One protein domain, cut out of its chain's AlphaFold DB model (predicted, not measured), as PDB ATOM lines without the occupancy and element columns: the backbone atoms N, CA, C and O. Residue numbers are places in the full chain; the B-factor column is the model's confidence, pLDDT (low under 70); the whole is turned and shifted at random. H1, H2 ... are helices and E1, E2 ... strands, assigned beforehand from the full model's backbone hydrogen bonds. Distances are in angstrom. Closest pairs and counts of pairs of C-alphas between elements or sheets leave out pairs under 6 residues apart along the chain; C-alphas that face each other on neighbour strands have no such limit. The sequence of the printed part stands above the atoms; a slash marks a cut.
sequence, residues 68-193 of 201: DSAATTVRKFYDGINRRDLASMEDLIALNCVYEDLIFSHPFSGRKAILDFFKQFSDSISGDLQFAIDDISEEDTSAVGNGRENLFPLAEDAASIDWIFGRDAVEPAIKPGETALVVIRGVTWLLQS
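AT A GLANCE: This is residues 68 to 193 of the 201 residues of the protein "SnoaL-like domain-containing protein" of Salvia splendens (UniProt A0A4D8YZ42). A small body of three helices, H1, H2 and H3, beside a two-stranded sheet of E1 and E3, has one long arm, residues 172 to 193, which sticks out and ends in the helix H4. Along the chain, 126 printed residues hold four named helices and three named strands, in the order H1 H2 E1 H3 E2 E3 H4; the class is mixed, helices and strands, and E1 and E3 are parallel. The whole is loose, with a radius of gyration of the C-alphas of 18.8 A, and spans 64 by 35 by 26 A.

HOW THE PARTS SIT: H1, residues 70 to 82, touches H2, residues 86 to 90, with its residues 76 to 81 alone; the closest C-alphas, of Phe 77 and Met 89, are 5.7 A apart. H2 touches H3, residues 111 to 124, closest at the C-alphas of Leu 86 and Leu 115, 6.8 A. E1, residues 93 to 101, bends by 111 degrees at residue 96. It is the parallel neighbour of E3, residues 163 to 168, at 12 degrees, with N 98 and O 164 at 2.9 A and N 168 and O 100 at 2.8 A, within hydrogen-bond range. E2, residues 129 to 132, pairs with no named strand. H4, residues 177 to 193, touches no helix. In H1, H2, H3 and H4 every O i to N i+4 pair is within hydrogen-bond range.

IN THESE COORDINATES: H1 begins at C-alpha 70 (116.078, 114.355, 180.469) and is 18.6 A long. E1 measures 15.7 A, H3 20.0 A, E3 13.6 A and H4 24.2 A, ending at C-alpha 193 (158.145, 83.278, 190.591).

THE WHOLE: Without residues 172 to 193, which stand free, the body spans 35 by 28 by 27 A. The printed part has no cut. The link from E2 to E3, 30 residues, is long. Confidence is under 70 at residue 68, residues 139 to 165 and residues 169 to 182.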
ATOM      1  N   ASP A  68     111.063 119.899 179.759       68.38
ATOM      2  CA  ASP A  68     111.638 119.186 180.891       68.38
ATOM      3  C   ASP A  68     112.962 118.558 180.471       68.38
ATOM      4  O   ASP A  68     113.015 117.870 179.459       68.38
ATOM      5  N   SER A  69     114.022 118.752 181.255       78.75
ATOM      6  CA  SER A  69     115.279 118.040 181.022       78.75
ATOM      7  C   SER A  69     115.073 116.523 181.036       78.75
ATOM      8  O   SER A  69     114.172 116.004 181.703       78.75
ATOM      9  N   ALA A  70     115.988 115.804 180.392       77.62
ATOM     10  CA  ALA A  70     116.078 114.355 180.469       77.62
ATOM     11  C   ALA A  70     115.965 113.809 181.901       77.62
ATOM     12  O   ALA A  70     115.190 112.889 182.180       77.62
ATOM     13  N   ALA A  71     116.703 114.426 182.829       80.88
ATOM     14  CA  ALA A  71     116.713 114.035 184.227       80.88
ATOM     15  C   ALA A  71     115.333 114.229 184.872       80.88
ATOM     16  O   ALA A  71     114.857 113.377 185.624       80.88
ATOM     17  N   THR A  72     114.654 115.327 184.540       84.69
ATOM     18  CA  THR A  72     113.290 115.604 184.998       84.69
ATOM     19  C   THR A  72     112.298 114.561 184.476       84.69
ATOM     20  O   THR A  72     111.484 114.069 185.260       84.69
ATOM     21  N   THR A  73     112.378 114.172 183.200       85.38
ATOM     22  CA  THR A  73     111.520 113.127 182.612       85.38
ATOM     23  C   THR A  73     111.707 111.782 183.314       85.38
ATOM     24  O   THR A  73     110.723 111.142 183.682       85.38
ATOM     25  N   VAL A  74     112.952 111.379 183.588       85.38
ATOM     26  CA  VAL A  74     113.257 110.133 184.314       85.38
ATOM     27  C   VAL A  74     112.700 110.164 185.741       85.38
ATOM     28  O   VAL A  74     112.068 109.199 186.173       85.38
ATOM     29  N   ARG A  75     112.856 111.279 186.470       87.94
ATOM     30  CA  ARG A  75     112.262 111.433 187.812       87.94
ATOM     31  C   ARG A  75     110.737 111.309 187.762       87.94
ATOM     32  O   ARG A  75     110.170 110.524 188.515       87.94
ATOM     33  N   LYS A  76     110.074 112.010 186.830       90.06
ATOM     34  CA  LYS A  76     108.613 111.926 186.636       90.06
ATOM     35  C   LYS A  76     108.155 110.506 186.304       90.06
ATOM     36  O   LYS A  76     107.107 110.076 186.784       90.06
ATOM     37  N   PHE A  77     108.944 109.776 185.518       88.81
ATOM     38  CA  PHE A  77     108.657 108.397 185.147       88.81
ATOM     39  C   PHE A  77     108.666 107.462 186.364       88.81
ATOM     40  O   PHE A  77     107.668 106.785 186.620       88.81
ATOM     41  N   TYR A  78     109.739 107.469 187.165       88.56
ATOM     42  CA  TYR A  78     109.811 106.643 188.378       88.56
ATOM     43  C   TYR A  78     108.818 107.087 189.458       88.56
ATOM     44  O   TYR A  78     108.250 106.238 190.146       88.56
ATOM     45  N   ASP A  79     108.520 108.385 189.558       90.94
ATOM     46  CA  ASP A  79     107.444 108.887 190.413       90.94
ATOM     47  C   ASP A  79     106.080 108.317 189.997       90.94
ATOM     48  O   ASP A  79     105.287 107.921 190.853       90.94
ATOM     49  N   GLY A  80     105.798 108.238 188.692       90.69
ATOM     50  CA  GLY A  80     104.591 107.600 188.161       90.69
ATOM     51  C   GLY A  80     104.493 106.127 188.561       90.69
ATOM     52  O   GLY A  80     103.455 105.693 189.066       90.69
ATOM     53  N   ILE A  81     105.593 105.375 188.444       87.62
ATOM     54  CA  ILE A  81     105.652 103.966 188.864       87.62
ATOM     55  C   ILE A  81     105.401 103.829 190.371       87.62
ATOM     56  O   ILE A  81     104.563 103.022 190.783       87.62
ATOM     57  N   ASN A  82     106.071 104.642 191.193       90.06
ATOM     58  CA  ASN A  82     105.938 104.625 192.652       90.06
ATOM     59  C   ASN A  82     104.515 104.973 193.116       90.06
ATOM     60  O   ASN A  82     104.028 104.406 194.093       90.06
ATOM     61  N   ARG A  83     103.813 105.865 192.402       91.38
ATOM     62  CA  ARG A  83     102.402 106.200 192.663       91.38
ATOM     63  C   ARG A  83     101.400 105.226 192.037       91.38
ATOM     64  O   ARG A  83     100.204 105.389 192.270       91.38
ATOM     65  N   ARG A  84     101.854 104.241 191.251       87.31
ATOM     66  CA  ARG A  84     101.000 103.355 190.430       87.31
ATOM     67  C   ARG A  84     100.137 104.119 189.419       87.31
ATOM     68  O   ARG A  84      99.043 103.696 189.057       87.31
ATOM     69  N   ASP A  85     100.645 105.253 188.960       90.81
ATOM     70  CA  ASP A  85      99.951 106.201 188.103       90.81
ATOM     71  C   ASP A  85     100.464 106.087 186.665       90.81
ATOM     72  O   ASP A  85     101.216 106.929 186.165       90.81
ATOM     73  N   LEU A  86     100.049 105.006 185.997       87.94
ATOM     74  CA  LEU A  86     100.420 104.725 184.606       87.94
ATOM     75  C   LEU A  86      99.914 105.797 183.633       87.94
ATOM     76  O   LEU A  86     100.511 105.979 182.577       87.94
ATOM     77  N   ALA A  87      98.842 106.511 183.986       88.94
ATOM     78  CA  ALA A  87      98.317 107.599 183.168       88.94
ATOM     79  C   ALA A  87      99.329 108.750 183.090       88.94
ATOM     80  O   ALA A  87      99.623 109.229 182.002       88.94
ATOM     81  N   SER A  88      99.947 109.122 184.219       87.50
ATOM     82  CA  SER A  88     101.015 110.133 184.221       87.50
ATOM     83  C   SER A  88     102.277 109.717 183.458       87.50
ATOM     84  O   SER A  88     103.056 110.575 183.055       87.50
ATOM     85  N   MET A  89     102.484 108.412 183.257       85.31
ATOM     86  CA  MET A  89     103.621 107.881 182.502       85.31
ATOM     87  C   MET A  89     103.361 107.845 180.996       85.31
ATOM     88  O   MET A  89     104.313 107.870 180.222       85.31
ATOM     89  N   GLU A  90     102.098 107.762 180.573       88.56
ATOM     90  CA  GLU A  90     101.720 107.618 179.166       88.56
ATOM     91  C   GLU A  90     102.269 108.764 178.307       88.56
ATOM     92  O   GLU A  90     102.810 108.518 177.226       88.56
ATOM     93  N   ASP A  91     102.196 109.986 178.832       85.62
ATOM     94  CA  ASP A  91     102.666 111.205 178.168       85.62
ATOM     95  C   ASP A  91     104.192 111.374 178.211       85.62
ATOM     96  O   ASP A  91     104.722 112.231 177.519       85.62
ATOM     97  N   LEU A  92     104.911 110.560 178.994       84.88
ATOM     98  CA  LEU A  92     106.378 110.582 179.052       84.88
ATOM     99  C   LEU A  92     107.013 109.618 178.040       84.88
ATOM    100  O   LEU A  92     108.197 109.727 177.734       84.88
ATOM    101  N   ILE A  93     106.250 108.632 177.562       85.38
ATOM    102  CA  ILE A  93     106.734 107.534 176.724       85.38
ATOM    103  C   ILE A  93     106.393 107.842 175.264       85.38
ATOM    104  O   ILE A  93     105.218 107.932 174.920       85.38
ATOM    105  N   ALA A  94     107.367 107.924 174.359       86.19
ATOM    106  CA  ALA A  94     107.069 108.175 172.945       86.19
ATOM    107  C   ALA A  94     106.207 107.048 172.333       86.19
ATOM    108  O   ALA A  94     106.320 105.888 172.715       86.19
ATOM    109  N   LEU A  95     105.358 107.335 171.336       85.12
ATOM    110  CA  LEU A  95     104.472 106.314 170.739       85.12
ATOM    111  C   LEU A  95     105.242 105.084 170.203       85.12
ATOM    112  O   LEU A  95     104.809 103.945 170.395       85.12
ATOM    113  N   ASN A  96     106.397 105.331 169.577       84.88
ATOM    114  CA  ASN A  96     107.259 104.328 168.935       84.88
ATOM    115  C   ASN A  96     108.488 103.961 169.784       84.88
ATOM    116  O   ASN A  96     109.527 103.590 169.243       84.88
ATOM    117  N   CYS A  97     108.392 104.107 171.102       85.38
ATOM    118  CA  CYS A  97     109.486 103.822 172.021       85.38
ATOM    119  C   CYS A  97     109.897 102.339 172.037       85.38
ATOM    120  O   CYS A  97     109.092 101.448 171.757       85.38
ATOM    121  N   VAL A  98     111.126 102.057 172.455       85.38
ATOM    122  CA  VAL A  98     111.640 100.698 172.659       85.38
ATOM    123  C   VAL A  98     112.218 100.585 174.067       85.38
ATOM    124  O   VAL A  98     113.053 101.387 174.465       85.38
ATOM    125  N   TYR A  99     111.782  99.590 174.831       83.69
ATOM    126  CA  TYR A  99     112.325  99.285 176.151       83.69
ATOM    127  C   TYR A  99     113.027  97.935 176.127       83.69
ATOM    128  O   TYR A  99     112.422  96.907 175.824       83.69
ATOM    129  N   GLU A 100     114.310  97.954 176.438       82.06
ATOM    130  CA  GLU A 100     115.141  96.786 176.652       82.06
ATOM    131  C   GLU A 100     115.325  96.587 178.150       82.06
ATOM    132  O   GLU A 100     115.701  97.503 178.865       82.06
ATOM    133  N   ASP A 101     115.102  95.374 178.622       79.19
ATOM    134  CA  ASP A 101     115.540  94.934 179.940       79.19
ATOM    135  C   ASP A 101     116.345  93.662 179.683       79.19
ATOM    136  O   ASP A 101     115.842  92.724 179.058       79.19
ATOM    137  N   LEU A 102     117.621  93.663 180.083       78.06
ATOM    138  CA  LEU A 102     118.568  92.595 179.750       78.06
ATOM    139  C   LEU A 102     118.239  91.253 180.428       78.06
ATOM    140  O   LEU A 102     118.848  90.235 180.091       78.06
ATOM    141  N   ILE A 103     117.265  91.222 181.343       76.00
ATOM    142  CA  ILE A 103     116.674  89.983 181.856       76.00
ATOM    143  C   ILE A 103     115.847  89.287 180.761       76.00
ATOM    144  O   ILE A 103     115.783  88.053 180.706       76.00
ATOM    145  N   PHE A 104     115.217  90.053 179.869       75.75
ATOM    146  CA  PHE A 104     114.348  89.540 178.819       75.75
ATOM    147  C   PHE A 104     115.096  89.359 177.497       75.75
ATOM    148  O   PHE A 104     115.967  90.124 177.101       75.75
ATOM    149  N   SER A 105     114.718  88.313 176.763       77.75
ATOM    150  CA  SER A 105     115.353  87.969 175.482       77.75
ATOM    151  C   SER A 105     114.961  88.883 174.317       77.75
ATOM    152  O   SER A 105     115.622  88.853 173.281       77.75
ATOM    153  N   HIS A 106     113.877  89.649 174.458       82.88
ATOM    154  CA  HIS A 106     113.346  90.517 173.413       82.88
ATOM    155  C   HIS A 106     112.914  91.859 174.014       82.88
ATOM    156  O   HIS A 106     112.337  91.858 175.103       82.88
ATOM    157  N   PRO A 107     113.132  92.976 173.299       86.44
ATOM    158  CA  PRO A 107     112.658  94.283 173.727       86.44
ATOM    159  C   PRO A 107     111.133  94.392 173.664       86.44
ATOM    160  O   PRO A 107     110.470  93.779 172.821       86.44
ATOM    161  N   PHE A 108     110.585  95.278 174.487       86.19
ATOM    162  CA  PHE A 108     109.204  95.736 174.412       86.19
ATOM    163  C   PHE A 108     109.134  96.933 173.460       86.19
ATOM    164  O   PHE A 108     109.795  97.945 173.675       86.19
ATOM    165  N   SER A 109     108.357  96.822 172.382       90.25
ATOM    166  CA  SER A 109     108.250  97.869 171.356       90.25
ATOM    167  C   SER A 109     106.874  98.533 171.370       90.25
ATOM    168  O   SER A 109     105.847  97.857 171.303       90.25
ATOM    169  N   GLY A 110     106.870  99.862 171.396       88.25
ATOM    170  CA  GLY A 110     105.694 100.723 171.409       88.25
ATOM    171  C   GLY A 110     105.168 101.025 172.813       88.25
ATOM    172  O   GLY A 110     105.192 100.177 173.709       88.25
ATOM    173  N   ARG A 111     104.611 102.233 172.975       91.75
ATOM    174  CA  ARG A 111     104.107 102.769 174.254       91.75
ATOM    175  C   ARG A 111     103.197 101.791 174.991       91.75
ATOM    176  O   ARG A 111     103.361 101.550 176.183       91.75
ATOM    177  N   LYS A 112     102.260 101.181 174.260       92.62
ATOM    178  CA  LYS A 112     101.310 100.212 174.815       92.62
ATOM    179  C   LYS A 112     102.008  99.007 175.452       92.62
ATOM    180  O   LYS A 112     101.633  98.620 176.552       92.62
ATOM    181  N   ALA A 113     103.000  98.418 174.780       89.44
ATOM    182  CA  ALA A 113     103.689  97.232 175.287       89.44
ATOM    183  C   ALA A 113     104.450  97.534 176.586       89.44
ATOM    184  O   ALA A 113     104.443  96.723 177.509       89.44
ATOM    185  N   ILE A 114     105.050  98.721 176.671       89.44
ATOM    186  CA  ILE A 114     105.776  99.188 177.853       89.44
ATOM    187  C   ILE A 114     104.819  99.461 179.016       89.44
ATOM    188  O   ILE A 114     105.055  98.992 180.125       89.44
ATOM    189  N   LEU A 115     103.709 100.164 178.775       91.19
ATOM    190  CA  LEU A 115     102.702 100.408 179.812       91.19
ATOM    191  C   LEU A 115     102.071  99.105 180.318       91.19
ATOM    192  O   LEU A 115     101.898  98.939 181.522       91.19
ATOM    193  N   ASP A 116     101.775  98.156 179.424       91.50
ATOM    194  CA  ASP A 116     101.252  96.837 179.800       91.50
ATOM    195  C   ASP A 116     102.274  96.039 180.640       91.50
ATOM    196  O   ASP A 116     101.877  95.315 181.559       91.50
ATOM    197  N   PHE A 117     103.578  96.184 180.365       88.62
ATOM    198  CA  PHE A 117     104.656  95.614 181.179       88.62
ATOM    199  C   PHE A 117     104.711  96.254 182.571       88.62
ATOM    200  O   PHE A 117     104.603  95.540 183.567       88.62
ATOM    201  N   PHE A 118     104.803  97.585 182.667       86.75
ATOM    202  CA  PHE A 118     104.885  98.275 183.959       86.75
ATOM    203  C   PHE A 118     103.613  98.128 184.798       86.75
ATOM    204  O   PHE A 118     103.691  98.133 186.028       86.75
ATOM    205  N   LYS A 119     102.457  97.922 184.157       88.44
ATOM    206  CA  LYS A 119     101.223  97.512 184.829       88.44
ATOM    207  C   LYS A 119     101.367  96.143 185.485       88.44
ATOM    208  O   LYS A 119     101.177  96.034 186.688       88.44
ATOM    209  N   GLN A 120     101.743  95.119 184.716       83.75
ATOM    210  CA  GLN A 120     101.931  93.763 185.245       83.75
ATOM    211  C   GLN A 120     103.001  93.722 186.335       83.75
ATOM    212  O   GLN A 120     102.794  93.100 187.374       83.75
ATOM    213  N   PHE A 121     104.117  94.422 186.121       83.62
ATOM    214  CA  PHE A 121     105.160  94.591 187.122       83.62
ATOM    215  C   PHE A 121     104.575  95.188 188.405       83.62
ATOM    216  O   PHE A 121     104.710  94.598 189.475       83.62
ATOM    217  N   SER A 122     103.855  96.305 188.290       81.19
ATOM    218  CA  SER A 122     103.266  97.003 189.432       81.19
ATOM    219  C   SER A 122     102.236  96.182 190.197       81.19
ATOM    220  O   SER A 122     102.217  96.244 191.424       81.19
ATOM    221  N   ASP A 123     101.424  95.399 189.489       81.38
ATOM    222  CA  ASP A 123     100.428  94.498 190.074       81.38
ATOM    223  C   ASP A 123     101.077  93.288 190.778       81.38
ATOM    224  O   ASP A 123     100.448  92.648 191.622       81.38
ATOM    225  N   SER A 124     102.329  92.955 190.436       77.25
ATOM    226  CA  SER A 124     103.051  91.789 190.967       77.25
ATOM    227  C   SER A 124     103.880  92.066 192.225       77.25
ATOM    228  O   SER A 124     104.214  91.130 192.955       77.25
ATOM    229  N   ILE A 125     104.219  93.329 192.491       76.06
ATOM    230  CA  ILE A 125     105.048  93.730 193.635       76.06
ATOM    231  C   ILE A 125     104.203  94.357 194.754       76.06
ATOM    232  O   ILE A 125     103.120  94.885 194.515       76.06
ATOM    233  N   SER A 126     104.696  94.311 196.000       75.81
ATOM    234  CA  SER A 126     103.997  94.938 197.135       75.81
ATOM    235  C   SER A 126     103.812  96.448 196.917       75.81
ATOM    236  O   SER A 126     104.668  97.114 196.331       75.81
ATOM    237  N   GLY A 127     102.717  97.005 197.442       74.56
ATOM    238  CA  GLY A 127     102.477  98.453 197.463       74.56
ATOM    239  C   GLY A 127     103.501  99.235 198.296       74.56
ATOM    240  O   GLY A 127     103.676 100.427 198.076       74.56
ATOM    241  N   ASP A 128     104.211  98.555 199.197       79.06
ATOM    242  CA  ASP A 128     105.232  99.158 200.063       79.06
ATOM    243  C   ASP A 128     106.610  99.282 199.388       79.06
ATOM    244  O   ASP A 128     107.552  99.797 199.995       79.06
ATOM    245  N   LEU A 129     106.747  98.768 198.161       75.88
ATOM    246  CA  LEU A 129     107.997  98.753 197.412       75.88
ATOM    247  C   LEU A 129     108.071  99.955 196.470       75.88
ATOM    248  O   LEU A 129     107.220 100.108 195.593       75.88
ATOM    249  N   GLN A 130     109.113 100.769 196.633       83.50
ATOM    250  CA  GLN A 130     109.384 101.927 195.785       83.50
ATOM    251  C   GLN A 130     110.760 101.822 195.125       83.50
ATOM    252  O   GLN A 130     111.710 101.279 195.696       83.50
ATOM    253  N   PHE A 131     110.860 102.379 193.922       81.25
ATOM    254  CA  PHE A 131     112.129 102.665 193.271       81.25
ATOM    255  C   PHE A 131     112.765 103.891 193.917       81.25
ATOM    256  O   PHE A 131     112.146 104.957 193.967       81.25
ATOM    257  N   ALA A 132     114.006 103.740 194.375       82.88
ATOM    258  CA  ALA A 132     114.862 104.848 194.761       82.88
ATOM    259  C   ALA A 132     115.868 105.113 193.633       82.88
ATOM    260  O   ALA A 132     116.554 104.198 193.176       82.88
ATOM    261  N   ILE A 133     115.929 106.360 193.161       81.38
ATOM    262  CA  ILE A 133     116.955 106.789 192.208       81.38
ATOM    263  C   ILE A 133     118.192 107.170 193.020       81.38
ATOM    264  O   ILE A 133     118.169 108.170 193.736       81.38
ATOM    265  N   ASP A 134     119.247 106.372 192.900       76.12
ATOM    266  CA  ASP A 134     120.511 106.603 193.604       76.12
ATOM    267  C   ASP A 134     121.291 107.786 193.015       76.12
ATOM    268  O   ASP A 134     121.788 108.632 193.758       76.12
ATOM    269  N   ASP A 135     121.383 107.856 191.686       78.12
ATOM    270  CA  ASP A 135     122.065 108.930 190.964       78.12
ATOM    271  C   ASP A 135     121.468 109.117 189.563       78.12
ATOM    272  O   ASP A 135     120.810 108.218 189.025       78.12
ATOM    273  N   ILE A 136     121.683 110.294 188.977       79.75
ATOM    274  CA  ILE A 136     121.210 110.650 187.644       79.75
ATOM    275  C   ILE A 136     122.198 111.603 186.968       79.75
ATOM    276  O   ILE A 136     122.509 112.670 187.491       79.75
ATOM    277  N   SER A 137     122.697 111.231 185.788       77.25
ATOM    278  CA  SER A 137     123.583 112.109 185.023       77.25
ATOM    279  C   SER A 137     122.806 113.315 184.488       77.25
ATOM    280  O   SER A 137     121.832 113.136 183.760       77.25
ATOM    281  N   GLU A 138     123.251 114.533 184.792       71.44
ATOM    282  CA  GLU A 138     122.647 115.779 184.280       71.44
ATOM    283  C   GLU A 138     123.474 116.420 183.146       71.44
ATOM    284  O   GLU A 138     123.185 117.532 182.715       71.44
ATOM    285  N   GLU A 139     124.520 115.730 182.672       59.62
ATOM    286  CA  GLU A 139     125.485 116.267 181.700       59.62
ATOM    287  C   GLU A 139     124.907 116.412 180.283       59.62
ATOM    288  O   GLU A 139     125.285 117.346 179.576       59.62
ATOM    289  N   ASP A 140     123.953 115.556 179.898       60.25
ATOM    290  CA  ASP A 140     123.313 115.569 178.581       60.25
ATOM    291  C   ASP A 140     121.816 115.906 178.692       60.25
ATOM    292  O   ASP A 140     121.049 115.281 179.425       60.25
ATOM    293  N   THR A 141     121.357 116.880 177.902       61.34
ATOM    294  CA  THR A 141     119.934 117.264 177.844       61.34
ATOM    295  C   THR A 141     119.059 116.231 177.135       61.34
ATOM    296  O   THR A 141     117.837 116.293 177.253       61.34
ATOM    297  N   SER A 142     119.671 115.304 176.393       57.06
ATOM    298  CA  SER A 142     119.008 114.323 175.527       57.06
ATOM    299  C   SER A 142     119.258 112.864 175.921       57.06
ATOM    300  O   SER A 142     118.702 111.980 175.273       57.06
ATOM    301  N   ALA A 143     120.079 112.589 176.940       59.59
ATOM    302  CA  ALA A 143     120.359 111.235 177.415       59.59
ATOM    303  C   ALA A 143     120.687 111.212 178.909       59.59
ATOM    304  O   ALA A 143     121.361 112.105 179.410       59.59
ATOM    305  N   VAL A 144     120.226 110.186 179.627       57.97
ATOM    306  CA  VAL A 144     120.469 110.043 181.071       57.97
ATOM    307  C   VAL A 144     120.791 108.598 181.411       57.97
ATOM    308  O   VAL A 144     119.972 107.708 181.206       57.97
ATOM    309  N   GLY A 145     121.952 108.351 182.008       57.56
ATOM    310  CA  GLY A 145     122.353 107.015 182.442       57.56
ATOM    311  C   GLY A 145     123.099 107.016 183.771       57.56
ATOM    312  O   GLY A 145     123.436 108.060 184.321       57.56
ATOM    313  N   ASN A 146     123.383 105.816 184.272       49.56
ATOM    314  CA  ASN A 146     124.260 105.598 185.418       49.56
ATOM    315  C   ASN A 146     125.481 104.784 184.950       49.56
ATOM    316  O   ASN A 146     125.487 103.562 185.025       49.56
ATOM    317  N   GLY A 147     126.488 105.479 184.399       39.44
ATOM    318  CA  GLY A 147     127.785 104.929 183.973       39.44
ATOM    319  C   GLY A 147     127.792 104.054 182.701       39.44
ATOM    320  O   GLY A 147     126.978 103.162 182.556       39.44
ATOM    321  N   ARG A 148     128.773 104.295 181.805       34.34
ATOM    322  CA  ARG A 148     129.218 103.555 180.579       34.34
ATOM    323  C   ARG A 148     128.198 103.004 179.568       34.34
ATOM    324  O   ARG A 148     128.605 102.671 178.456       34.34
ATOM    325  N   GLU A 149     126.921 102.964 179.880       39.09
ATOM    326  CA  GLU A 149     125.838 102.610 178.984       39.09
ATOM    327  C   GLU A 149     124.743 103.655 179.151       39.09
ATOM    328  O   GLU A 149     124.029 103.702 180.144       39.09
ATOM    329  N   ASN A 150     124.690 104.577 178.192       46.06
ATOM    330  CA  ASN A 150     123.735 105.674 178.201       46.06
ATOM    331  C   ASN A 150     122.324 105.101 178.008       46.06
ATOM    332  O   ASN A 150     122.045 104.437 177.006       46.06
ATOM    333  N   LEU A 151     121.453 105.352 178.980       52.31
ATOM    334  CA  LEU A 151     120.034 105.028 178.943       52.31
ATOM    335  C   LEU A 151     119.269 106.273 178.442       52.31
ATOM    336  O   LEU A 151     119.738 107.400 178.558       52.31
ATOM    337  N   PHE A 152     118.100 106.092 177.832       51.78
ATOM    338  CA  PHE A 152     117.193 107.195 177.474       51.78
ATOM    339  C   PHE A 152     117.683 108.238 176.462       51.78
ATOM    340  O   PHE A 152     117.666 109.415 176.788       51.78
ATOM    341  N   PRO A 153     117.989 107.875 175.197       52.16
ATOM    342  CA  PRO A 153     117.900 108.835 174.104       52.16
ATOM    343  C   PRO A 153     116.483 109.423 174.042       52.16
ATOM    344  O   PRO A 153     115.484 108.703 173.904       52.16
ATOM    345  N   LEU A 154     116.414 110.739 174.163       50.94
ATOM    346  CA  LEU A 154     115.200 111.537 174.071       50.94
ATOM    347  C   LEU A 154     115.095 112.137 172.672       50.94
ATOM    348  O   LEU A 154     116.102 112.334 171.992       50.94
ATOM    349  N   ALA A 155     113.866 112.408 172.238       48.50
ATOM    350  CA  ALA A 155     113.623 113.082 170.968       48.50
ATOM    351  C   ALA A 155     114.224 114.498 171.000       48.50
ATOM    352  O   ALA A 155     113.835 115.308 171.838       48.50
ATOM    353  N   GLU A 156     115.144 114.812 170.085       45.62
ATOM    354  CA  GLU A 156     115.718 116.161 169.946       45.62
ATOM    355  C   GLU A 156     114.737 117.132 169.246       45.62
ATOM    356  O   GLU A 156     114.895 118.349 169.304       45.62
ATOM    357  N   ASP A 157     113.699 116.595 168.594       39.41
ATOM    358  CA  ASP A 157     112.800 117.295 167.672       39.41
ATOM    359  C   ASP A 157     111.313 117.288 168.076       39.41
ATOM    360  O   ASP A 157     110.479 117.872 167.375       39.41
ATOM    361  N   ALA A 158     110.952 116.689 169.216       42.44
ATOM    362  CA  ALA A 158     109.592 116.752 169.743       42.44
ATOM    363  C   ALA A 158     109.431 117.944 170.699       42.44
ATOM    364  O   ALA A 158     110.266 118.209 171.555       42.44
ATOM    365  N   ALA A 159     108.310 118.661 170.584       39.44
ATOM    366  CA  ALA A 159     107.945 119.752 171.494       39.44
ATOM    367  C   ALA A 159     107.742 119.302 172.965       39.44
ATOM    368  O   ALA A 159     107.497 120.145 173.827       39.44
ATOM    369  N   SER A 160     107.853 117.997 173.245       49.12
ATOM    370  CA  SER A 160     107.960 117.373 174.565       49.12
ATOM    371  C   SER A 160     109.153 116.407 174.587       49.12
ATOM    372  O   SER A 160     109.409 115.702 173.612       49.12
ATOM    373  N   ILE A 161     109.890 116.372 175.701       53.38
ATOM    374  CA  ILE A 161     110.988 115.419 175.921       53.38
ATOM    375  C   ILE A 161     110.373 114.067 176.316       53.38
ATOM    376  O   ILE A 161     110.349 113.686 177.488       53.38
ATOM    377  N   ASP A 162     109.830 113.364 175.324       62.38
ATOM    378  CA  ASP A 162     109.375 111.980 175.458       62.38
ATOM    379  C   ASP A 162     110.583 111.043 175.315       62.38
ATOM    380  O   ASP A 162     111.430 111.230 174.430       62.38
ATOM    381  N   TRP A 163     110.669 109.993 176.137       68.62
ATOM    382  CA  TRP A 163     111.756 109.020 175.994       68.62
ATOM    383  C   TRP A 163     111.459 108.011 174.884       68.62
ATOM    384  O   TRP A 163     110.386 107.400 174.822       68.62
ATOM    385  N   ILE A 164     112.429 107.845 173.980       64.69
ATOM    386  CA  ILE A 164     112.318 106.975 172.803       64.69
ATOM    387  C   ILE A 164     112.889 105.589 173.100       64.69
ATOM    388  O   ILE A 164     112.425 104.598 172.542       64.69
ATOM    389  N   PHE A 165     113.890 105.486 173.971       68.88
ATOM    390  CA  PHE A 165     114.548 104.210 174.222       68.88
ATOM    391  C   PHE A 165     114.961 104.055 175.680       68.88
ATOM    392  O   PHE A 165     115.548 104.959 176.234       68.88
ATOM    393  N   GLY A 166     114.678 102.932 176.324       70.56
ATOM    394  CA  GLY A 166     115.040 102.679 177.722       70.56
ATOM    395  C   GLY A 166     115.761 101.352 177.820       70.56
ATOM    396  O   GLY A 166     115.392 100.426 177.105       70.56
ATOM    397  N   ARG A 167     116.802 101.259 178.650       71.50
ATOM    398  CA  ARG A 167     117.636 100.055 178.729       71.50
ATOM    399  C   ARG A 167     117.966  99.693 180.167       71.50
ATOM    400  O   ARG A 167     118.907 100.228 180.722       71.50
ATOM    401  N   ASP A 168     117.233  98.772 180.764       70.56
ATOM    402  CA  ASP A 168     117.533  98.298 182.109       70.56
ATOM    403  C   ASP A 168     118.669  97.266 182.077       70.56
ATOM    404  O   ASP A 168     118.546  96.174 181.506       70.56
ATOM    405  N   ALA A 169     119.812  97.652 182.643       62.72
ATOM    406  CA  ALA A 169     120.996  96.820 182.748       62.72
ATOM    407  C   ALA A 169     121.136  96.315 184.186       62.72
ATOM    408  O   ALA A 169     121.472  97.058 185.106       62.72
ATOM    409  N   VAL A 170     120.926  95.014 184.377       51.44
ATOM    410  CA  VAL A 170     121.234  94.353 185.644       51.44
ATOM    411  C   VAL A 170     122.730  94.075 185.691       51.44
ATOM    412  O   VAL A 170     123.250  93.300 184.884       51.44
ATOM    413  N   GLU A 171     123.434  94.663 186.661       46.91
ATOM    414  CA  GLU A 171     124.782  94.197 186.970       46.91
ATOM    415  C   GLU A 171     124.710  92.706 187.349       46.91
ATOM    416  O   GLU A 171     123.925  92.329 188.227       46.91
ATOM    417  N   PRO A 172     125.521  91.820 186.744       45.94
ATOM    418  CA  PRO A 172     125.600  90.451 187.222       45.94
ATOM    419  C   PRO A 172     126.007  90.468 188.701       45.94
ATOM    420  O   PRO A 172     127.048  91.017 189.058       45.94
ATOM    421  N   ALA A 173     125.211  89.816 189.559       44.00
ATOM    422  CA  ALA A 173     125.425  89.733 191.013       44.00
ATOM    423  C   ALA A 173     126.821  89.206 191.414       44.00
ATOM    424  O   ALA A 173     127.250  89.330 192.560       44.00
ATOM    425  N   ILE A 174     127.560  88.634 190.463       46.59
ATOM    426  CA  ILE A 174     128.970  88.302 190.601       46.59
ATOM    427  C   ILE A 174     129.780  89.523 190.156       46.59
ATOM    428  O   ILE A 174     130.355  89.543 189.071       46.59
ATOM    429  N   LYS A 175     129.872  90.530 191.027       47.22
ATOM    430  CA  LYS A 175     131.057  91.392 191.078       47.22
ATOM    431  C   LYS A 175     132.160  90.512 191.662       47.22
ATOM    432  O   LYS A 175     132.124  90.246 192.863       47.22
ATOM    433  N   PRO A 176     133.136  90.010 190.882       51.78
ATOM    434  CA  PRO A 176     134.156  89.117 191.408       51.78
ATOM    435  C   PRO A 176     135.182  89.934 192.199       51.78
ATOM    436  O   PRO A 176     136.365  89.735 192.006       51.78
ATOM    437  N   GLY A 177     134.779  90.907 193.023       60.41
ATOM    438  CA  GLY A 177     135.683  91.887 193.622       60.41
ATOM    439  C   GLY A 177     136.860  91.208 194.319       60.41
ATOM    440  O   GLY A 177     138.010  91.374 193.924       60.41
ATOM    441  N   GLU A 178     136.569  90.346 195.290       57.47
ATOM    442  CA  GLU A 178     137.609  89.657 196.057       57.47
ATOM    443  C   GLU A 178     138.205  88.453 195.305       57.47
ATOM    444  O   GLU A 178     139.414  88.225 195.345       57.47
ATOM    445  N   THR A 179     137.400  87.741 194.510       58.03
ATOM    446  CA  THR A 179     137.857  86.599 193.697       58.03
ATOM    447  C   THR A 179     138.802  87.023 192.568       58.03
ATOM    448  O   THR A 179     139.801  86.354 192.314       58.03
ATOM    449  N   ALA A 180     138.547  88.158 191.916       63.94
ATOM    450  CA  ALA A 180     139.421  88.742 190.905       63.94
ATOM    451  C   ALA A 180     140.739  89.187 191.530       63.94
ATOM    452  O   ALA A 180     141.782  88.957 190.932       63.94
ATOM    453  N   LEU A 181     140.732  89.731 192.752       64.81
ATOM    454  CA  LEU A 181     141.970  90.050 193.465       64.81
ATOM    455  C   LEU A 181     142.776  88.797 193.822       64.81
ATOM    456  O   LEU A 181     144.003  88.832 193.743       64.81
ATOM    457  N   VAL A 182     142.125  87.681 194.159       68.88
ATOM    458  CA  VAL A 182     142.809  86.392 194.368       68.88
ATOM    459  C   VAL A 182     143.417  85.873 193.063       68.88
ATOM    460  O   VAL A 182     144.573  85.452 193.061       68.88
ATOM    461  N   VAL A 183     142.697  85.962 191.942       72.50
ATOM    462  CA  VAL A 183     143.216  85.568 190.622       72.50
ATOM    463  C   VAL A 183     144.369  86.476 190.187       72.50
ATOM    464  O   VAL A 183     145.419  85.976 189.792       72.50
ATOM    465  N   ILE A 184     144.230  87.797 190.329       76.69
ATOM    466  CA  ILE A 184     145.280  88.778 190.027       76.69
ATOM    467  C   ILE A 184     146.510  88.517 190.897       76.69
ATOM    468  O   ILE A 184     147.624  88.500 190.379       76.69
ATOM    469  N   ARG A 185     146.341  88.249 192.200       73.50
ATOM    470  CA  ARG A 185     147.448  87.880 193.096       73.50
ATOM    471  C   ARG A 185     148.100  86.564 192.692       73.50
ATOM    472  O   ARG A 185     149.324  86.485 192.711       73.50
ATOM    473  N   GLY A 186     147.317  85.568 192.287       79.56
ATOM    474  CA  GLY A 186     147.829  84.293 191.788       79.56
ATOM    475  C   GLY A 186     148.668  84.461 190.522       79.56
ATOM    476  O   GLY A 186     149.793  83.973 190.462       79.56
ATOM    477  N   VAL A 187     148.164  85.212 189.538       75.38
ATOM    478  CA  VAL A 187     148.882  85.495 188.283       75.38
ATOM    479  C   VAL A 187     150.125  86.347 188.542       75.38
ATOM    480  O   VAL A 187     151.190  86.057 188.005       75.38
ATOM    481  N   THR A 188     150.031  87.348 189.419       80.88
ATOM    482  CA  THR A 188     151.174  88.196 189.790       80.88
ATOM    483  C   THR A 188     152.260  87.383 190.494       80.88
ATOM    484  O   THR A 188     153.431  87.496 190.142       80.88
ATOM    485  N   TRP A 189     151.889  86.512 191.438       84.81
ATOM    486  CA  TRP A 189     152.831  85.612 192.106       84.81
ATOM    487  C   TRP A 189     153.489  84.637 191.123       84.81
ATOM    488  O   TRP A 189     154.695  84.399 191.205       84.81
ATOM    489  N   LEU A 190     152.725  84.105 190.165       76.81
ATOM    490  CA  LEU A 190     153.235  83.186 189.149       76.81
ATOM    491  C   LEU A 190     154.258  83.868 188.227       76.81
ATOM    492  O   LEU A 190     155.325  83.308 187.981       76.81
ATOM    493  N   LEU A 191     153.973  85.091 187.772       78.19
ATOM    494  CA  LEU A 191     154.893  85.876 186.942       78.19
ATOM    495  C   LEU A 191     156.147  86.316 187.712       78.19
ATOM    496  O   LEU A 191     157.235  86.327 187.147       78.19
ATOM    497  N   GLN A 192     156.028  86.621 189.007       73.06
ATOM    498  CA  GLN A 192     157.184  86.930 189.859       73.06
ATOM    499  C   GLN A 192     158.054  85.700 190.142       73.06
ATOM    500  O   GLN A 192     159.278  85.809 190.193       73.06
ATOM    501  N   SER A 193     157.434  84.532 190.318       80.06
ATOM    502  CA  SER A 193     158.145  83.278 190.591       80.06
ATOM    503  C   SER A 193     158.853  82.732 189.347       80.06
ATOM    504  O   SER A 193     159.865  82.044 189.465       80.06
TER     505      SER A 193